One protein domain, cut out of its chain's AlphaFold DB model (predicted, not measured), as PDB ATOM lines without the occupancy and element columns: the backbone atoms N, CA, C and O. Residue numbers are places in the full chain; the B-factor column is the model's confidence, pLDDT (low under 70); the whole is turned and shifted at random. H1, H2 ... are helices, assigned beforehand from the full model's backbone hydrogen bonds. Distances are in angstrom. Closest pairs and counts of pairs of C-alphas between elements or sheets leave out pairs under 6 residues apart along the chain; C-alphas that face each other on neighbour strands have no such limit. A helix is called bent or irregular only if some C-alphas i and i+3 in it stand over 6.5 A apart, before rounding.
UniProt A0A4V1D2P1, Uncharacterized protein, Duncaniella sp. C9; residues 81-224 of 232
ATOM      1  N   HIS A  81     179.001 171.378 197.612       88.25
ATOM      2  CA  HIS A  81     179.178 172.757 197.167       88.25
ATOM      3  C   HIS A  81     177.996 173.259 196.325       88.25
ATOM      4  O   HIS A  81     177.400 174.286 196.639       88.25
ATOM      5  N   GLN A  82     177.573 172.508 195.304       84.38
ATOM      6  CA  GLN A  82     176.423 172.874 194.466       84.38
ATOM      7  C   GLN A  82     175.119 172.960 195.261       84.38
ATOM      8  O   GLN A  82     174.251 173.786 194.965       84.38
ATOM      9  N   ARG A  83     174.953 172.106 196.278       80.56
ATOM     10  CA  ARG A  83     173.796 172.148 197.174       80.56
ATOM     11  C   ARG A  83     173.809 173.409 198.032       80.56
ATOM     12  O   ARG A  83     172.762 174.033 198.183       80.56
ATOM     13  N   GLU A  84     174.960 173.774 198.584       85.94
ATOM     14  CA  GLU A  84     175.134 175.012 199.348       85.94
ATOM     15  C   GLU A  84     174.873 176.245 198.478       85.94
ATOM     16  O   GLU A  84     174.073 177.101 198.863       85.94
ATOM     17  N   GLU A  85     175.436 176.293 197.268       86.25
ATOM     18  CA  GLU A  85     175.173 177.357 196.295       86.25
ATOM     19  C   GLU A  85     173.685 177.446 195.948       86.25
ATOM     20  O   GLU A  85     173.089 178.515 196.062       86.25
ATOM     21  N   THR A  86     173.046 176.325 195.603       86.38
ATOM     22  CA  THR A  86     171.611 176.289 195.275       86.38
ATOM     23  C   THR A  86     170.751 176.781 196.436       86.38
ATOM     24  O   THR A  86     169.822 177.561 196.227       86.38
ATOM     25  N   ASN A  87     171.059 176.357 197.664       88.31
ATOM     26  CA  ASN A  87     170.357 176.821 198.856       88.31
ATOM     27  C   ASN A  87     170.544 178.330 199.054       88.31
ATOM     28  O   ASN A  87     169.564 179.032 199.286       88.31
ATOM     29  N   SER A  88     171.771 178.837 198.914       87.00
ATOM     30  CA  SER A  88     172.057 180.270 199.044       87.00
ATOM     31  C   SER A  88     171.317 181.106 197.994       87.00
ATOM     32  O   SER A  88     170.720 182.128 198.326       87.00
ATOM     33  N   ILE A  89     171.260 180.625 196.746       87.81
ATOM     34  CA  ILE A  89     170.525 181.265 195.652       87.81
ATOM     35  C   ILE A  89     169.026 181.261 195.950       87.81
ATOM     36  O   ILE A  89     168.371 182.282 195.758       87.81
ATOM     37  N   ASN A  90     168.474 180.147 196.434       89.06
ATOM     38  CA  ASN A  90     167.057 180.049 196.778       89.06
ATOM     39  C   ASN A  90     166.686 181.043 197.890       89.06
ATOM     40  O   ASN A  90     165.744 181.815 197.728       89.06
ATOM     41  N   LEU A  91     167.475 181.098 198.968       90.31
ATOM     42  CA  LEU A  91     167.277 182.060 200.055       90.31
ATOM     43  C   LEU A  91     167.335 183.506 199.544       90.31
ATOM     44  O   LEU A  91     166.432 184.292 199.825       90.31
ATOM     45  N   GLN A  92     168.343 183.838 198.733       88.50
ATOM     46  CA  GLN A  92     168.477 185.166 198.134       88.50
ATOM     47  C   GLN A  92     167.307 185.508 197.198       88.50
ATOM     48  O   GLN A  92     166.874 186.660 197.148       88.50
ATOM     49  N   GLN A  93     166.781 184.530 196.455       87.31
ATOM     50  CA  GLN A  93     165.605 184.713 195.605       87.31
ATOM     51  C   GLN A  93     164.345 184.977 196.427       87.31
ATOM     52  O   GLN A  93     163.609 185.898 196.089       87.31
ATOM     53  N   GLN A  94     164.103 184.216 197.497       90.62
ATOM     54  CA  GLN A  94     162.940 184.411 198.372       90.62
ATOM     55  C   GLN A  94     162.997 185.765 199.086       90.62
ATOM     56  O   GLN A  94     162.023 186.516 199.082       90.62
ATOM     57  N   GLU A  95     164.162 186.121 199.629       92.31
ATOM     58  CA  GLU A  95     164.413 187.438 200.218       92.31
ATOM     59  C   GLU A  95     164.136 188.552 199.197       92.31
ATOM     60  O   GLU A  95     163.323 189.444 199.442       92.31
ATOM     61  N   GLY A  96     164.770 188.477 198.023       86.00
ATOM     62  CA  GLY A  96     164.630 189.476 196.967       86.00
ATOM     63  C   GLY A  96     163.201 189.597 196.440       86.00
ATOM     64  O   GLY A  96     162.725 190.709 196.222       86.00
ATOM     65  N   PHE A  97     162.498 188.475 196.274       85.94
ATOM     66  CA  PHE A  97     161.101 188.450 195.848       85.94
ATOM     67  C   PHE A  97     160.201 189.184 196.843       85.94
ATOM     68  O   PHE A  97     159.441 190.063 196.438       85.94
ATOM     69  N   ASN A  98     160.338 188.892 198.137       90.50
ATOM     70  CA  ASN A  98     159.547 189.525 199.191       90.50
ATOM     71  C   ASN A  98     159.841 191.029 199.327       90.50
ATOM     72  O   ASN A  98     158.909 191.819 199.457       90.50
ATOM     73  N   ILE A  99     161.106 191.452 199.197       92.31
ATOM     74  CA  ILE A  99     161.476 192.881 199.167       92.31
ATOM     75  C   ILE A  99     160.840 193.593 197.967       92.31
ATOM     76  O   ILE A  99     160.278 194.680 198.106       92.31
ATOM     77  N   ILE A 100     160.927 193.003 196.771       86.94
ATOM     78  CA  ILE A 100     160.334 193.591 195.562       86.94
ATOM     79  C   ILE A 100     158.818 193.683 195.715       86.94
ATOM     80  O   ILE A 100     158.235 194.715 195.383       86.94
ATOM     81  N   LEU A 101     158.183 192.635 196.239       84.69
ATOM     82  CA  LEU A 101     156.748 192.603 196.478       84.69
ATOM     83  C   LEU A 101     156.322 193.687 197.478       84.69
ATOM     84  O   LEU A 101     155.376 194.424 197.210       84.69
ATOM     85  N   ALA A 102     157.074 193.858 198.566       90.38
ATOM     86  CA  ALA A 102     156.836 194.911 199.544       90.38
ATOM     87  C   ALA A 102     156.903 196.311 198.913       90.38
ATOM     88  O   ALA A 102     155.982 197.108 199.077       90.38
ATOM     89  N   ARG A 103     157.935 196.579 198.105       90.25
ATOM     90  CA  ARG A 103     158.093 197.843 197.364       90.25
ATOM     91  C   ARG A 103     157.006 198.072 196.318       90.25
ATOM     92  O   ARG A 103     156.675 199.216 196.016       90.25
ATOM     93  N   LEU A 104     156.473 197.008 195.719       82.19
ATOM     94  CA  LEU A 104     155.340 197.106 194.798       82.19
ATOM     95  C   LEU A 104     154.068 197.505 195.544       82.19
ATOM     96  O   LEU A 104     153.366 198.402 195.081       82.19
ATOM     97  N   TYR A 105     153.806 196.889 196.697       82.44
ATOM     98  CA  TYR A 105     152.670 197.239 197.544       82.44
ATOM     99  C   TYR A 105     152.779 198.641 198.132       82.44
ATOM    100  O   TYR A 105     151.784 199.352 198.178       82.44
ATOM    101  N   HIS A 106     153.981 199.077 198.505       85.44
ATOM    102  CA  HIS A 106     154.219 200.404 199.074       85.44
ATOM    103  C   HIS A 106     153.825 201.558 198.135       85.44
ATOM    104  O   HIS A 106     153.421 202.622 198.591       85.44
ATOM    105  N   LYS A 107     153.840 201.339 196.813       77.94
ATOM    106  CA  LYS A 107     153.383 202.342 195.832       77.94
ATOM    107  C   LYS A 107     151.880 202.628 195.887       77.94
ATOM    108  O   LYS A 107     151.445 203.624 195.312       77.94
ATOM    109  N   ASP A 108     151.097 201.756 196.514       73.50
ATOM    110  CA  ASP A 108     149.652 201.886 196.654       73.50
ATOM    111  C   ASP A 108     149.296 202.095 198.132       73.50
ATOM    112  O   ASP A 108     149.503 201.218 198.972       73.50
ATOM    113  N   CYS A 109     148.721 203.256 198.461       64.44
ATOM    114  CA  CYS A 109     148.383 203.625 199.838       64.44
ATOM    115  C   CYS A 109     147.338 202.700 200.488       64.44
ATOM    116  O   CYS A 109     147.202 202.686 201.712       64.44
ATOM    117  N   LEU A 110     146.608 201.910 199.693       67.50
ATOM    118  CA  LEU A 110     145.664 200.904 200.186       67.50
ATOM    119  C   LEU A 110     146.336 199.566 200.517       67.50
ATOM    120  O   LEU A 110     145.702 198.687 201.100       67.50
ATOM    121  N   GLN A 111     147.610 199.391 200.157       78.06
ATOM    122  CA  GLN A 111     148.344 198.134 200.307       78.06
ATOM    123  C   GLN A 111     149.512 198.236 201.292       78.06
ATOM    124  O   GLN A 111     150.295 197.295 201.414       78.06
ATOM    125  N   THR A 112     149.591 199.315 202.075       85.50
ATOM    126  CA  THR A 112     150.641 199.529 203.087       85.50
ATOM    127  C   THR A 112     150.743 198.371 204.088       85.50
ATOM    128  O   THR A 112     151.844 197.970 204.456       85.50
ATOM    129  N   LEU A 113     149.619 197.756 204.482       83.94
ATOM    130  CA  LEU A 113     149.631 196.575 205.360       83.94
ATOM    131  C   LEU A 113     150.319 195.372 204.700       83.94
ATOM    132  O   LEU A 113     151.108 194.686 205.345       83.94
ATOM    133  N   ASN A 114     150.067 195.143 203.408       83.75
ATOM    134  CA  ASN A 114     150.726 194.079 202.651       83.75
ATOM    135  C   ASN A 114     152.212 194.386 202.454       83.75
ATOM    136  O   ASN A 114     153.030 193.475 202.536       83.75
ATOM    137  N   ALA A 115     152.573 195.658 202.264       87.88
ATOM    138  CA  ALA A 115     153.968 196.081 202.186       87.88
ATOM    139  C   ALA A 115     154.737 195.725 203.470       87.88
ATOM    140  O   ALA A 115     155.811 195.130 203.393       87.88
ATOM    141  N   VAL A 116     154.158 196.006 204.645       91.88
ATOM    142  CA  VAL A 116     154.739 195.626 205.945       91.88
ATOM    143  C   VAL A 116     154.897 194.108 206.054       91.88
ATOM    144  O   VAL A 116     155.987 193.631 206.362       91.88
ATOM    145  N   LEU A 117     153.843 193.336 205.765       92.31
ATOM    146  CA  LEU A 117     153.884 191.873 205.881       92.31
ATOM    147  C   LEU A 117     154.915 191.244 204.935       92.31
ATOM    148  O   LEU A 117     155.698 190.399 205.364       92.31
ATOM    149  N   SER A 118     154.955 191.674 203.674       88.00
ATOM    150  CA  SER A 118     155.928 191.175 202.699       88.00
ATOM    151  C   SER A 118     157.361 191.514 203.102       88.00
ATOM    152  O   SER A 118     158.248 190.677 202.961       88.00
ATOM    153  N   LEU A 119     157.606 192.703 203.657       94.00
ATOM    154  CA  LEU A 119     158.951 193.066 204.092       94.00
ATOM    155  C   LEU A 119     159.377 192.285 205.342       94.00
ATOM    156  O   LEU A 119     160.524 191.853 205.427       94.00
ATOM    157  N   MET A 120     158.448 192.008 206.264       95.44
ATOM    158  CA  MET A 120     158.703 191.095 207.382       95.44
ATOM    159  C   MET A 120     159.034 189.679 206.902       95.44
ATOM    160  O   MET A 120     159.986 189.080 207.392       95.44
ATOM    161  N   GLN A 121     158.326 189.163 205.894       93.31
ATOM    162  CA  GLN A 121     158.598 187.843 205.310       93.31
ATOM    163  C   GLN A 121     159.986 187.737 204.662       93.31
ATOM    164  O   GLN A 121     160.513 186.636 204.532       93.31
ATOM    165  N   ALA A 122     160.618 188.850 204.279       93.62
ATOM    166  CA  ALA A 122     161.996 188.839 203.786       93.62
ATOM    167  C   ALA A 122     163.038 188.619 204.904       93.62
ATOM    168  O   ALA A 122     164.133 188.118 204.633       93.62
ATOM    169  N   ILE A 123     162.715 188.970 206.155       94.50
ATOM    170  CA  ILE A 123     163.665 188.978 207.277       94.50
ATOM    171  C   ILE A 123     164.215 187.579 207.593       94.50
ATOM    172  O   ILE A 123     165.440 187.460 207.656       94.50
ATOM    173  N   PRO A 124     163.405 186.509 207.740       93.50
ATOM    174  CA  PRO A 124     163.929 185.168 208.023       93.50
ATOM    175  C   PRO A 124     164.924 184.678 206.963       93.50
ATOM    176  O   PRO A 124     165.968 184.111 207.297       93.50
ATOM    177  N   TYR A 125     164.658 184.961 205.683       92.06
ATOM    178  CA  TYR A 125     165.573 184.623 204.591       92.06
ATOM    179  C   TYR A 125     166.881 185.411 204.682       92.06
ATOM    180  O   TYR A 125     167.956 184.833 204.527       92.06
ATOM    181  N   SER A 126     166.813 186.703 205.016       91.25
ATOM    182  CA  SER A 126     168.008 187.525 205.231       91.25
ATOM    183  C   SER A 126     168.832 187.035 206.433       91.25
ATOM    184  O   SER A 126     170.059 186.939 206.364       91.25
ATOM    185  N   LEU A 127     168.171 186.650 207.529       91.69
ATOM    186  CA  LEU A 127     168.819 186.076 208.712       91.69
ATOM    187  C   LEU A 127     169.431 184.697 208.441       91.69
ATOM    188  O   LEU A 127     170.386 184.307 209.115       91.69
ATOM    189  N   SER A 128     168.900 183.946 207.477       90.88
ATOM    190  CA  SER A 128     169.454 182.660 207.038       90.88
ATOM    191  C   SER A 128     170.717 182.809 206.177       90.88
ATOM    192  O   SER A 128     171.430 181.828 205.971       90.88
ATOM    193  N   MET A 129     171.024 184.018 205.693       84.62
ATOM    194  CA  MET A 129     172.194 184.281 204.854       84.62
ATOM    195  C   MET A 129     173.438 184.596 205.707       84.62
ATOM    196  O   MET A 129     173.446 185.585 206.440       84.62
ATOM    197  N   PRO A 130     174.540 183.831 205.578       71.38
ATOM    198  CA  PRO A 130     175.714 183.955 206.450       71.38
ATOM    199  C   PRO A 130     176.528 185.254 206.281       71.38
ATOM    200  O   PRO A 130     177.401 185.529 207.097       71.38
ATOM    201  N   GLN A 131     176.276 186.055 205.240       65.44
ATOM    202  CA  GLN A 131     177.122 187.199 204.853       65.44
ATOM    203  C   GLN A 131     176.431 188.572 204.987       65.44
ATOM    204  O   GLN A 131     176.981 189.574 204.540       65.44
ATOM    205  N   LYS A 132     175.222 188.655 205.568       66.12
ATOM    206  CA  LYS A 132     174.348 189.841 205.449       66.12
ATOM    207  C   LYS A 132     174.172 190.705 206.705       66.12
ATOM    208  O   LYS A 132     173.219 191.475 206.768       66.12
ATOM    209  N   ALA A 133     175.108 190.682 207.656       65.19
ATOM    210  CA  ALA A 133     175.022 191.518 208.865       65.19
ATOM    211  C   ALA A 133     174.802 193.021 208.570       65.19
ATOM    212  O   ALA A 133     173.982 193.668 209.216       65.19
ATOM    213  N   GLU A 134     175.465 193.566 207.544       67.12
ATOM    214  CA  GLU A 134     175.278 194.960 207.099       67.12
ATOM    215  C   GLU A 134     173.886 195.208 206.486       67.12
ATOM    216  O   GLU A 134     173.345 196.312 206.559       67.12
ATOM    217  N   GLY A 135     173.278 194.161 205.922       71.81
ATOM    218  CA  GLY A 135     171.979 194.203 205.262       71.81
ATOM    219  C   GLY A 135     170.792 194.367 206.217       71.81
ATOM    220  O   GLY A 135     169.736 194.865 205.838       71.81
ATOM    221  N   TYR A 136     170.958 193.985 207.479       83.56
ATOM    222  CA  TYR A 136     169.855 194.023 208.433       83.56
ATOM    223  C   TYR A 136     169.442 195.443 208.795       83.56
ATOM    224  O   TYR A 136     168.264 195.713 209.009       83.56
ATOM    225  N   THR A 137     170.397 196.370 208.824       86.75
ATOM    226  CA  THR A 137     170.117 197.751 209.214       86.75
ATOM    227  C   THR A 137     169.154 198.408 208.230       86.75
ATOM    228  O   THR A 137     168.113 198.888 208.679       86.75
ATOM    229  N   TRP A 138     169.452 198.349 206.922       90.81
ATOM    230  CA  TRP A 138     168.611 198.958 205.886       90.81
ATOM    231  C   TRP A 138     167.244 198.280 205.786       90.81
ATOM    232  O   TRP A 138     166.245 198.971 205.623       90.81
ATOM    233  N   LEU A 139     167.182 196.952 205.944       92.94
ATOM    234  CA  LEU A 139     165.924 196.208 205.874       92.94
ATOM    235  C   LEU A 139     164.970 196.624 207.002       92.94
ATOM    236  O   LEU A 139     163.775 196.800 206.783       92.94
ATOM    237  N   LEU A 140     165.509 196.821 208.209       95.00
ATOM    238  CA  LEU A 140     164.734 197.285 209.360       95.00
ATOM    239  C   LEU A 140     164.388 198.776 209.286       95.00
ATOM    240  O   LEU A 140     163.349 199.171 209.807       95.00
ATOM    241  N   ASP A 141     165.235 199.600 208.665       94.69
ATOM    242  CA  ASP A 141     164.916 201.012 208.422       94.69
ATOM    243  C   ASP A 141     163.777 201.152 207.405       94.69
ATOM    244  O   ASP A 141     162.813 201.863 207.674       94.69
ATOM    245  N   GLU A 142     163.815 200.397 206.305       95.06
ATOM    246  CA  GLU A 142     162.730 200.369 205.315       95.06
ATOM    247  C   GLU A 142     161.432 199.814 205.934       95.06
ATOM    248  O   GLU A 142     160.349 200.356 205.717       95.06
ATOM    249  N   LEU A 143     161.525 198.799 206.806       96.44
ATOM    250  CA  LEU A 143     160.363 198.302 207.551       96.44
ATOM    251  C   LEU A 143     159.748 199.373 208.447       96.44
ATOM    252  O   LEU A 143     158.524 199.501 208.508       96.44
ATOM    253  N   LYS A 144     160.588 200.158 209.125       96.25
ATOM    254  CA  LYS A 144     160.137 201.269 209.957       96.25
ATOM    255  C   LYS A 144     159.405 202.332 209.146       96.25
ATOM    256  O   LYS A 144     158.369 202.811 209.602       96.25
ATOM    257  N   GLU A 145     159.914 202.686 207.971       94.56
ATOM    258  CA  GLU A 145     159.244 203.629 207.068       94.56
ATOM    259  C   GLU A 145     157.844 203.127 206.696       94.56
ATOM    260  O   GLU A 145     156.862 203.849 206.861       94.56
ATOM    261  N   TYR A 146     157.717 201.854 206.318       93.50
ATOM    262  CA  TYR A 146     156.422 201.292 205.926       93.50
ATOM    263  C   TYR A 146     155.449 201.220 207.111       93.50
ATOM    264  O   TYR A 146     154.260 201.497 206.964       93.50
ATOM    265  N   MET A 147     155.946 200.885 208.305       95.06
ATOM    266  CA  MET A 147     155.158 200.860 209.541       95.06
ATOM    267  C   MET A 147     154.678 202.250 209.980       95.06
ATOM    268  O   MET A 147     153.589 202.363 210.551       95.06
ATOM    269  N   LEU A 148     155.460 203.306 209.727       94.44
ATOM    270  CA  LEU A 148     155.072 204.693 210.011       94.44
ATOM    271  C   LEU A 148     153.889 205.143 209.149       94.44
ATOM    272  O   LEU A 148     153.003 205.841 209.643       94.44
ATOM    273  N   GLU A 149     153.850 204.705 207.892       92.06
ATOM    274  CA  GLU A 149     152.787 205.036 206.939       92.06
ATOM    275  C   GLU A 149     151.477 204.277 207.175       92.06
ATOM    276  O   GLU A 149     150.441 204.623 206.599       92.06
ATOM    277  N   VAL A 150     151.481 203.261 208.045       91.69
ATOM    278  CA  VAL A 150     150.243 202.596 208.453       91.69
ATOM    279  C   VAL A 150     149.391 203.584 209.244       91.69
ATOM    280  O   VAL A 150     149.731 204.018 210.343       91.69
ATOM    281  N   THR A 151     148.234 203.917 208.691       91.50
ATOM    282  CA  THR A 151     147.257 204.812 209.317       91.50
ATOM    283  C   THR A 151     145.886 204.152 209.324       91.50
ATOM    284  O   THR A 151     145.714 203.023 208.865       91.50
ATOM    285  N   MET A 152     144.870 204.856 209.826       87.88
ATOM    286  CA  MET A 152     143.487 204.383 209.739       87.88
ATOM    287  C   MET A 152     143.076 204.098 208.282       87.88
ATOM    288  O   MET A 152     142.415 203.098 208.030       87.88
ATOM    289  N   VAL A 153     143.548 204.892 207.311       86.69
ATOM    290  CA  VAL A 153     143.237 204.706 205.880       86.69
ATOM    291  C   VAL A 153     143.698 203.342 205.363       86.69
ATOM    292  O   VAL A 153     143.003 202.734 204.554       86.69
ATOM    293  N   SER A 154     144.808 202.813 205.885       85.69
ATOM    294  CA  SER A 154     145.334 201.493 205.515       85.69
ATOM    295  C   SER A 154     144.382 200.343 205.877       85.69
ATOM    296  O   SER A 154     144.477 199.266 205.299       85.69
ATOM    297  N   PHE A 155     143.457 200.563 206.817       85.38
ATOM    298  CA  PHE A 155     142.409 199.609 207.199       85.38
ATOM    299  C   PHE A 155     141.049 199.928 206.556       85.38
ATOM    300  O   PHE A 155     140.099 199.166 206.722       85.38
ATOM    301  N   GLY A 156     140.939 201.042 205.828       82.19
ATOM    302  CA  GLY A 156     139.705 201.534 205.227       82.19
ATOM    303  C   GLY A 156     138.989 202.586 206.079       82.19
ATOM    304  O   GLY A 156     139.599 203.354 206.818       82.19
ATOM    305  N   SER A 157     137.665 202.652 205.943       82.12
ATOM    306  CA  SER A 157     136.813 203.595 206.676       82.12
ATOM    307  C   SER A 157     135.735 202.837 207.444       82.12
ATOM    308  O   SER A 157     135.149 201.886 206.930       82.12
ATOM    309  N   GLY A 158     135.480 203.237 208.690       84.94
ATOM    310  CA  GLY A 158     134.518 202.538 209.535       84.94
ATOM    311  C   GLY A 158     134.363 203.137 210.928       84.94
ATOM    312  O   GLY A 158     134.882 204.209 211.231       84.94
ATOM    313  N   THR A 159     133.615 202.433 211.774       91.00
ATOM    314  CA  THR A 159     133.388 202.801 213.180       91.00
ATOM    315  C   THR A 159     134.563 202.363 214.069       91.00
ATOM    316  O   THR A 159     135.389 201.550 213.641       91.00
ATOM    317  N   PRO A 160     134.649 202.826 215.328       92.12
ATOM    318  CA  PRO A 160     135.637 202.320 216.285       92.12
ATOM    319  C   PRO A 160     135.682 200.783 216.382       92.12
ATOM    320  O   PRO A 160     136.756 200.181 216.424       92.12
ATOM    321  N   GLU A 161     134.527 200.118 216.349       93.06
ATOM    322  CA  GLU A 161     134.411 198.656 216.377       93.06
ATOM    323  C   GLU A 161     134.988 198.004 215.118       93.06
ATOM    324  O   GLU A 161     135.618 196.947 215.215       93.06
ATOM    325  N   PHE A 162     134.806 198.637 213.952       92.62
ATOM    326  CA  PHE A 162     135.415 198.188 212.701       92.62
ATOM    327  C   PHE A 162     136.940 198.194 212.815       92.62
ATOM    328  O   PHE A 162     137.560 197.162 212.572       92.62
ATOM    329  N   PHE A 163     137.543 199.297 213.270       92.12
ATOM    330  CA  PHE A 163     139.001 199.392 213.411       92.12
ATOM    331  C   PHE A 163     139.555 198.400 214.431       92.12
ATOM    332  O   PHE A 163     140.556 197.733 214.169       92.12
ATOM    333  N   LYS A 164     138.870 198.216 215.565       95.06
ATOM    334  CA  LYS A 164     139.243 197.199 216.555       95.06
ATOM    335  C   LYS A 164     139.253 195.789 215.955       95.06
ATOM    336  O   LYS A 164     140.146 194.997 216.264       95.06
ATOM    337  N   LYS A 165     138.269 195.461 215.112       93.56
ATOM    338  CA  LYS A 165     138.190 194.169 214.421       93.56
ATOM    339  C   LYS A 165     139.261 194.043 213.331       93.56
ATOM    340  O   LYS A 165     139.961 193.036 213.315       93.56
ATOM    341  N   ALA A 166     139.433 195.060 212.490       86.75
ATOM    342  CA  ALA A 166     140.388 195.061 211.385       86.75
ATOM    343  C   ALA A 166     141.841 194.929 211.874       86.75
ATOM    344  O   ALA A 166     142.597 194.106 211.364       86.75
ATOM    345  N   VAL A 167     142.214 195.654 212.938       91.88
ATOM    346  CA  VAL A 167     143.535 195.503 213.571       91.88
ATOM    347  C   VAL A 167     143.712 194.091 214.128       91.88
ATOM    348  O   VAL A 167     144.776 193.502 213.969       91.88
ATOM    349  N   LYS A 168     142.678 193.505 214.747       95.19
ATOM    350  CA  LYS A 168     142.746 192.126 215.255       95.19
ATOM    351  C   LYS A 168     142.953 191.103 214.131       95.19
ATOM    352  O   LYS A 168     143.728 190.167 214.307       95.19
ATOM    353  N   GLU A 169     142.274 191.268 212.999       89.62
ATOM    354  CA  GLU A 169     142.439 190.406 211.822       89.62
ATOM    355  C   GLU A 169     143.844 190.540 211.233       89.62
ATOM    356  O   GLU A 169     144.509 189.529 211.020       89.62
ATOM    357  N   PHE A 170     144.355 191.763 211.090       90.56
ATOM    358  CA  PHE A 170     145.740 191.992 210.679       90.56
ATOM    359  C   PHE A 170     146.741 191.326 211.637       90.56
ATOM    360  O   PHE A 170     147.634 190.604 211.194       90.56
ATOM    361  N   LYS A 171     146.545 191.478 212.955       93.81
ATOM    362  CA  LYS A 171     147.397 190.843 213.972       93.81
ATOM    363  C   LYS A 171     147.427 189.318 213.871       93.81
ATOM    364  O   LYS A 171     148.473 188.729 214.104       93.81
ATOM    365  N   SER A 172     146.335 188.676 213.449       93.75
ATOM    366  CA  SER A 172     146.326 187.217 213.255       93.75
ATOM    367  C   SER A 172     147.266 186.717 212.150       93.75
ATOM    368  O   SER A 172     147.637 185.547 212.173       93.75
ATOM    369  N   ILE A 173     147.666 187.588 211.217       91.06
ATOM    370  CA  ILE A 173     148.641 187.291 210.155       91.06
ATOM    371  C   ILE A 173     150.034 187.787 210.559       91.06
ATOM    372  O   ILE A 173     151.028 187.102 210.338       91.06
ATOM    373  N   PHE A 174     150.096 188.964 211.181       92.38
ATOM    374  CA  PHE A 174     151.331 189.602 211.628       92.38
ATOM    375  C   PHE A 174     152.035 188.834 212.758       92.38
ATOM    376  O   PHE A 174     153.232 188.576 212.658       92.38
ATOM    377  N   ASP A 175     151.312 188.445 213.815       95.88
ATOM    378  CA  ASP A 175     151.903 187.830 215.013       95.88
ATOM    379  C   ASP A 175     152.620 186.492 214.700       95.88
ATOM    380  O   ASP A 175     153.711 186.271 215.226       95.88
ATOM    381  N   PRO A 176     152.096 185.599 213.828       96.50
ATOM    382  CA  PRO A 176     152.841 184.417 213.388       96.50
ATOM    383  C   PRO A 176     154.182 184.729 212.712       96.50
ATOM    384  O   PRO A 176     155.167 184.057 213.003       96.50
ATOM    385  N   ILE A 177     154.233 185.749 211.848       93.88
ATOM    386  CA  ILE A 177     155.464 186.148 211.145       93.88
ATOM    387  C   ILE A 177     156.466 186.742 212.143       93.88
ATOM    388  O   ILE A 177     157.653 186.431 212.098       93.88
ATOM    389  N   ASP A 178     155.987 187.563 213.080       97.38
ATOM    390  CA  ASP A 178     156.815 188.110 214.155       97.38
ATOM    391  C   ASP A 178     157.438 187.004 215.022       97.38
ATOM    392  O   ASP A 178     158.634 187.037 215.322       97.38
ATOM    393  N   ASN A 179     156.652 185.984 215.377       97.25
ATOM    394  CA  ASN A 179     157.149 184.835 216.129       97.25
ATOM    395  C   ASN A 179     158.205 184.048 215.341       97.25
ATOM    396  O   ASN A 179     159.249 183.728 215.903       97.25
ATOM    397  N   GLU A 180     157.991 183.803 214.044       96.62
ATOM    398  CA  GLU A 180     158.975 183.131 213.183       96.62
ATOM    399  C   GLU A 180     160.322 183.876 213.166       96.62
ATOM    400  O   GLU A 180     161.385 183.262 213.290       96.62
ATOM    401  N   ILE A 181     160.295 185.211 213.084       96.44
ATOM    402  CA  ILE A 181     161.506 186.042 213.117       96.44
ATOM    403  C   ILE A 181     162.206 185.939 214.478       96.44
ATOM    404  O   ILE A 181     163.430 185.793 214.529       96.44
ATOM    405  N   LYS A 182     161.448 185.997 215.579       96.56
ATOM    406  CA  LYS A 182     161.978 185.929 216.953       96.56
ATOM    407  C   LYS A 182     162.559 184.558 217.305       96.56
ATOM    408  O   LYS A 182     163.511 184.487 218.083       96.56
ATOM    409  N   GLU A 183     162.005 183.486 216.746       96.88
ATOM    410  CA  GLU A 183     162.474 182.107 216.937       96.88
ATOM    411  C   GLU A 183     163.677 181.751 216.046       96.88
ATOM    412  O   GLU A 183     164.332 180.728 216.259       96.88
ATOM    413  N   HIS A 184     164.014 182.598 215.070       95.25
ATOM    414  CA  HIS A 184     165.114 182.347 214.152       95.25
ATOM    415  C   HIS A 184     166.470 182.279 214.882       95.25
ATOM    416  O   HIS A 184     166.821 183.159 215.668       95.25
ATOM    417  N   GLN A 185     167.305 181.281 214.558       93.25
ATOM    418  CA  GLN A 185     168.605 181.042 215.219       93.25
ATOM    419  C   GLN A 185     169.541 182.270 215.238       93.25
ATOM    420  O   GLN A 185     170.324 182.464 216.163       93.25
ATOM    421  N   ASN A 186     169.424 183.116 214.213       91.94
ATOM    422  CA  ASN A 186     170.237 184.313 214.001       91.94
ATOM    423  C   ASN A 186     169.538 185.614 214.443       91.94
ATOM    424  O   ASN A 186     170.030 186.702 214.160       91.94
ATOM    425  N   PHE A 187     168.410 185.530 215.158       93.50
ATOM    426  CA  PHE A 187     167.660 186.700 215.636       93.50
ATOM    427  C   PHE A 187     168.509 187.654 216.492       93.50
ATOM    428  O   PHE A 187     168.288 188.864 216.492       93.50
ATOM    429  N   ILE A 188     169.536 187.129 217.170       91.88
ATOM    430  CA  ILE A 188     170.466 187.915 217.990       91.88
ATOM    431  C   ILE A 188     171.086 189.109 217.247       91.88
ATOM    432  O   ILE A 188     171.350 190.125 217.880       91.88
ATOM    433  N   TYR A 189     171.260 189.033 215.922       90.44
ATOM    434  CA  TYR A 189     171.839 190.128 215.135       90.44
ATOM    435  C   TYR A 189     170.910 191.332 214.965       90.44
ATOM    436  O   TYR A 189     171.387 192.433 214.704       90.44
ATOM    437  N   ILE A 190     169.598 191.135 215.103       93.94
ATOM    438  CA  ILE A 190     168.596 192.192 214.914       93.94
ATOM    439  C   ILE A 190     167.777 192.485 216.166       93.94
ATOM    440  O   ILE A 190     166.993 193.432 216.162       93.94
ATOM    441  N   LYS A 191     167.952 191.680 217.220       94.38
ATOM    442  CA  LYS A 191     167.076 191.609 218.389       94.38
ATOM    443  C   LYS A 191     166.666 192.973 218.925       94.38
ATOM    444  O   LYS A 191     165.471 193.223 219.042       94.38
ATOM    445  N   ASP A 192     167.623 193.839 219.238       94.25
ATOM    446  CA  ASP A 192     167.333 195.097 219.927       94.25
ATOM    447  C   ASP A 192     166.518 196.044 219.034       94.25
ATOM    448  O   ASP A 192     165.429 196.476 219.414       94.25
ATOM    449  N   LYS A 193     166.996 196.291 217.806       94.62
ATOM    450  CA  LYS A 193     166.332 197.182 216.842       94.62
ATOM    451  C   LYS A 193     164.967 196.642 216.419       94.62
ATOM    452  O   LYS A 193     164.003 197.398 216.368       94.62
ATOM    453  N   TYR A 194     164.878 195.345 216.132       96.50
ATOM    454  CA  TYR A 194     163.633 194.712 215.709       96.50
ATOM    455  C   TYR A 194     162.600 194.679 216.842       96.50
ATOM    456  O   TYR A 194     161.451 195.037 216.619       96.50
ATOM    457  N   THR A 195     162.993 194.318 218.069       96.88
ATOM    458  CA  THR A 195     162.055 194.275 219.206       96.88
ATOM    459  C   THR A 195     161.476 195.658 219.481       96.88
ATOM    460  O   THR A 195     160.260 195.794 219.562       96.88
ATOM    461  N   GLN A 196     162.326 196.690 219.522       96.75
ATOM    462  CA  GLN A 196     161.868 198.069 219.691       96.75
ATOM    463  C   GLN A 196     160.901 198.487 218.573       96.75
ATOM    464  O   GLN A 196     159.848 199.056 218.845       96.75
ATOM    465  N   LEU A 197     161.238 198.174 217.320       96.94
ATOM    466  CA  LEU A 197     160.409 198.490 216.160       96.94
ATOM    467  C   LEU A 197     159.016 197.841 216.249       96.94
ATOM    468  O   LEU A 197     158.008 198.503 216.008       96.94
ATOM    469  N   ILE A 198     158.949 196.567 216.638       97.75
ATOM    470  CA  ILE A 198     157.685 195.839 216.798       97.75
ATOM    471  C   ILE A 198     156.870 196.376 217.978       97.75
ATOM    472  O   ILE A 198     155.647 196.493 217.869       97.75
ATOM    473  N   ASP A 199     157.509 196.726 219.091       97.62
ATOM    474  CA  ASP A 199     156.827 197.310 220.250       97.62
ATOM    475  C   ASP A 199     156.206 198.671 219.900       97.62
ATOM    476  O   ASP A 199     155.014 198.898 220.137       97.62
ATOM    477  N   ASP A 200     156.971 199.539 219.238       97.25
ATOM    478  CA  ASP A 200     156.503 200.842 218.762       97.25
ATOM    479  C   ASP A 200     155.346 200.702 217.758       97.25
ATOM    480  O   ASP A 200     154.344 201.428 217.827       97.25
ATOM    481  N   PHE A 201     155.438 199.740 216.838       97.44
ATOM    482  CA  PHE A 201     154.374 199.474 215.876       97.44
ATOM    483  C   PHE A 201     153.112 198.919 216.547       97.44
ATOM    484  O   PHE A 201     151.999 199.326 216.210       97.44
ATOM    485  N   ASN A 202     153.248 198.064 217.561       97.38
ATOM    486  CA  ASN A 202     152.114 197.590 218.353       97.38
ATOM    487  C   ASN A 202     151.394 198.736 219.080       97.38
ATOM    488  O   ASN A 202     150.162 198.724 219.156       97.38
ATOM    489  N   ILE A 203     152.125 199.745 219.561       97.00
ATOM    490  CA  ILE A 203     151.528 200.963 220.131       97.00
ATOM    491  C   ILE A 203     150.731 201.719 219.058       97.00
ATOM    492  O   ILE A 203     149.593 202.121 219.318       97.00
ATOM    493  N   ARG A 204     151.262 201.857 217.834       95.38
ATOM    494  CA  ARG A 204     150.517 202.451 216.706       95.38
ATOM    495  C   ARG A 204     149.221 201.701 216.427       95.38
ATOM    496  O   ARG A 204     148.156 202.315 216.361       95.38
ATOM    497  N   LEU A 205     149.299 200.379 216.287       95.31
ATOM    498  CA  LEU A 205     148.139 199.527 216.030       95.31
ATOM    499  C   LEU A 205     147.104 199.641 217.153       95.31
ATOM    500  O   LEU A 205     145.906 199.700 216.883       95.31
ATOM    501  N   HIS A 206     147.552 199.728 218.408       96.19
ATOM    502  CA  HIS A 206     146.671 199.973 219.545       96.19
ATOM    503  C   HIS A 206     145.967 201.331 219.434       96.19
ATOM    504  O   HIS A 206     144.747 201.394 219.584       96.19
ATOM    505  N   ASN A 207     146.697 202.402 219.112       94.69
ATOM    506  CA  ASN A 207     146.112 203.729 218.915       94.69
ATOM    507  C   ASN A 207     145.028 203.706 217.825       94.69
ATOM    508  O   ASN A 207     143.908 204.154 218.084       94.69
ATOM    509  N   ILE A 208     145.310 203.087 216.674       93.12
ATOM    510  CA  ILE A 208     144.348 202.900 215.574       93.12
ATOM    511  C   ILE A 208     143.127 202.091 216.039       93.12
ATOM    512  O   ILE A 208     141.989 202.500 215.814       93.12
ATOM    513  N   ALA A 209     143.337 200.978 216.750       92.56
ATOM    514  CA  ALA A 209     142.257 200.143 217.282       92.56
ATOM    515  C   ALA A 209     141.383 200.873 218.320       92.56
ATOM    516  O   ALA A 209     140.209 200.542 218.477       92.56
ATOM    517  N   THR A 210     141.943 201.861 219.024       93.12
ATOM    518  CA  THR A 210     141.214 202.754 219.943       93.12
ATOM    519  C   THR A 210     140.642 203.996 219.262       93.12
ATOM    520  O   THR A 210     140.211 204.916 219.953       93.12
ATOM    521  N   PHE A 211     140.612 204.014 217.926       91.56
ATOM    522  CA  PHE A 211     140.052 205.091 217.116       91.56
ATOM    523  C   PHE A 211     140.749 206.440 217.345       91.56
ATOM    524  O   PHE A 211     140.109 207.460 217.581       91.56
ATOM    525  N   LYS A 212     142.083 206.440 217.302       90.62
ATOM    526  CA  LYS A 212     142.910 207.653 217.342       90.62
ATOM    527  C   LYS A 212     143.674 207.804 216.031       90.62
ATOM    528  O   LYS A 212     144.164 206.810 215.492       90.62
ATOM    529  N   ASN A 213     143.849 209.044 215.572       87.81
ATOM    530  CA  ASN A 213     144.818 209.337 214.520       87.81
ATOM    531  C   ASN A 213     146.245 209.128 215.041       87.81
ATOM    532  O   ASN A 213     146.508 209.196 216.245       87.81
ATOM    533  N   VAL A 214     147.171 208.882 214.121       90.62
ATOM    534  CA  VAL A 214     148.579 208.606 214.416       90.62
ATOM    535  C   VAL A 214     149.473 209.564 213.637       90.62
ATOM    536  O   VAL A 214     149.107 210.020 212.556       90.62
ATOM    537  N   ASP A 215     150.618 209.903 214.222       89.56
ATOM    538  CA  ASP A 215     151.627 210.766 213.603       89.56
ATOM    539  C   ASP A 215     152.333 210.047 212.438       89.56
ATOM    540  O   ASP A 215     152.313 208.824 212.373       89.56
ATOM    541  N   LEU A 216     152.930 210.774 211.492       87.44
ATOM    542  CA  LEU A 216     153.667 210.168 210.367       87.44
ATOM    543  C   LEU A 216     155.186 210.130 210.599       87.44
ATOM    544  O   LEU A 216     155.919 209.535 209.819       87.44
ATOM    545  N   THR A 217     155.668 210.765 211.666       86.38
ATOM    546  CA  THR A 217     157.091 210.904 212.007       86.38
ATOM    547  C   THR A 217     157.487 210.095 213.238       86.38
ATOM    548  O   THR A 217     158.618 209.620 213.325       86.38
ATOM    549  N   GLU A 218     156.559 209.889 214.177       89.19
ATOM    550  CA  GLU A 218     156.812 209.149 215.413       89.19
ATOM    551  C   GLU A 218     155.844 207.980 215.576       89.19
ATOM    552  O   GLU A 218     154.628 208.117 215.404       89.19
ATOM    553  N   MET A 219     156.375 206.799 215.920       88.56
ATOM    554  CA  MET A 219     155.538 205.614 215.865       88.56
ATOM    555  C   MET A 219     154.492 205.534 216.987       88.56
ATOM    556  O   MET A 219     153.376 205.057 216.784       88.56
ATOM    557  N   THR A 220     154.843 206.025 218.163       90.50
ATOM    558  CA  THR A 220     154.066 205.867 219.395       90.50
ATOM    559  C   THR A 220     153.054 206.995 219.612       90.50
ATOM    560  O   THR A 220     152.168 206.890 220.465       90.50
ATOM    561  N   LYS A 221     153.151 208.069 218.823       89.00
ATOM    562  CA  LYS A 221     152.408 209.312 219.017       89.00
ATOM    563  C   LYS A 221     151.021 209.267 218.370       89.00
ATOM    564  O   LYS A 221     150.876 209.116 217.156       89.00
ATOM    565  N   ALA A 222     149.996 209.452 219.199       87.25
ATOM    566  CA  ALA A 222     148.622 209.676 218.761       87.25
ATOM    567  C   ALA A 222     148.349 211.176 218.565       87.25
ATOM    568  O   ALA A 222     148.853 212.007 219.322       87.25
ATOM    569  N   ILE A 223     147.516 211.514 217.582       86.88
ATOM    570  CA  ILE A 223     147.097 212.886 217.272       86.88
ATOM    571  C   ILE A 223     145.573 212.982 217.457       86.88
ATOM    572  O   ILE A 223     144.858 212.049 217.080       86.88
ATOM    573  N   PRO A 224     145.039 214.069 218.049       76.00
ATOM    574  CA  PRO A 224     143.598 214.306 218.070       76.00
ATOM    575  C   PRO A 224     143.032 214.444 216.649       76.00
ATOM    576  O   PRO A 224     143.735 214.845 215.718       76.00
TER     577      PRO A 224
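This is residues 81 to 224 of the 232 residues of an uncharacterized protein of Duncaniella sp. C9 (UniProt A0A4V1D2P1). Four helices, H2, H3, H5 and H6, lie side by side in an up-and-down bundle, and a fifth long helix, H1, lies along the outside of it, packed on H2. The first turns of H1, residues 81 to 86, stick out free, while little H4 sits in the connection from H3 to H5 and residues 210 to 224 form a tail without a named element. The printed part has 144 residues with six named helices, H1 to H6 in order, and no named strand; its class is all helix. It is a compact rod, with a radius of gyration of the C-alphas of 16.0 A and spans of 57 by 27 by 24 A.

H1, residues 81 to 106, touches H2, residues 112 to 128, at a shallow tilt of 17 degrees, opposite ways, a helical hairpin whose closest C-alphas, of Ala 102 and Ala 115, are 4.1 A apart. H2 is irregular, but only just: C-alphas 121 and 124 are 6.6 A apart. H2 and H3, residues 135 to 148, form a second hairpin at 17 degrees, closest at the C-alphas of Val 116 and Tyr 146, 5.9 A apart. H4, residues 152 to 155, touches residues 163 to 167 of H5, residues 160 to 183; the closest C-alphas, of Phe 155 and Ala 166, are 6.5 A apart. H5 has a kink of 36 degrees near residue 173. Residues 174 to 181 of H5 touch residues 117 to 124 of H2, the same way at a shallow tilt of 9 degrees, with the closest C-alphas, of Pro 124 and Ile 181, 5.7 A apart. H5 and H6, residues 191 to 209, form a hairpin at 12 degrees, closest at the C-alphas of Lys 164 and Ala 209, 4.3 A apart. H6 touches H3 with residues 193 to 201, the same way at 11 degrees. H2 and H6 are apart, as are H3 and H5. Every O i to N i+4 pair is within hydrogen-bond range in H1, H3 and H6, against 10 of 13 in H2 and 17 of 20 in H5; H4 is too short for such a pair.

H1 begins at C-alpha 81, (179.178, 172.757, 197.167), and is 37.3 A long. H2 measures 25.6 A, H3 20.5 A, H4 5.5 A and H5 33.6 A. H6, 26.3 A, ends at C-alpha 209, (142.257, 200.143, 217.282).

The C-alphas farthest apart, of His 81 and Pro 224, are 58.6 A apart. The printed part has no cut and no long link. Residues 213 to 214 pair antiparallel with residues 222 to 223. Mean pLDDT of the printed part is 89.5; residues 109 to 110 and 131 to 134 are under 70.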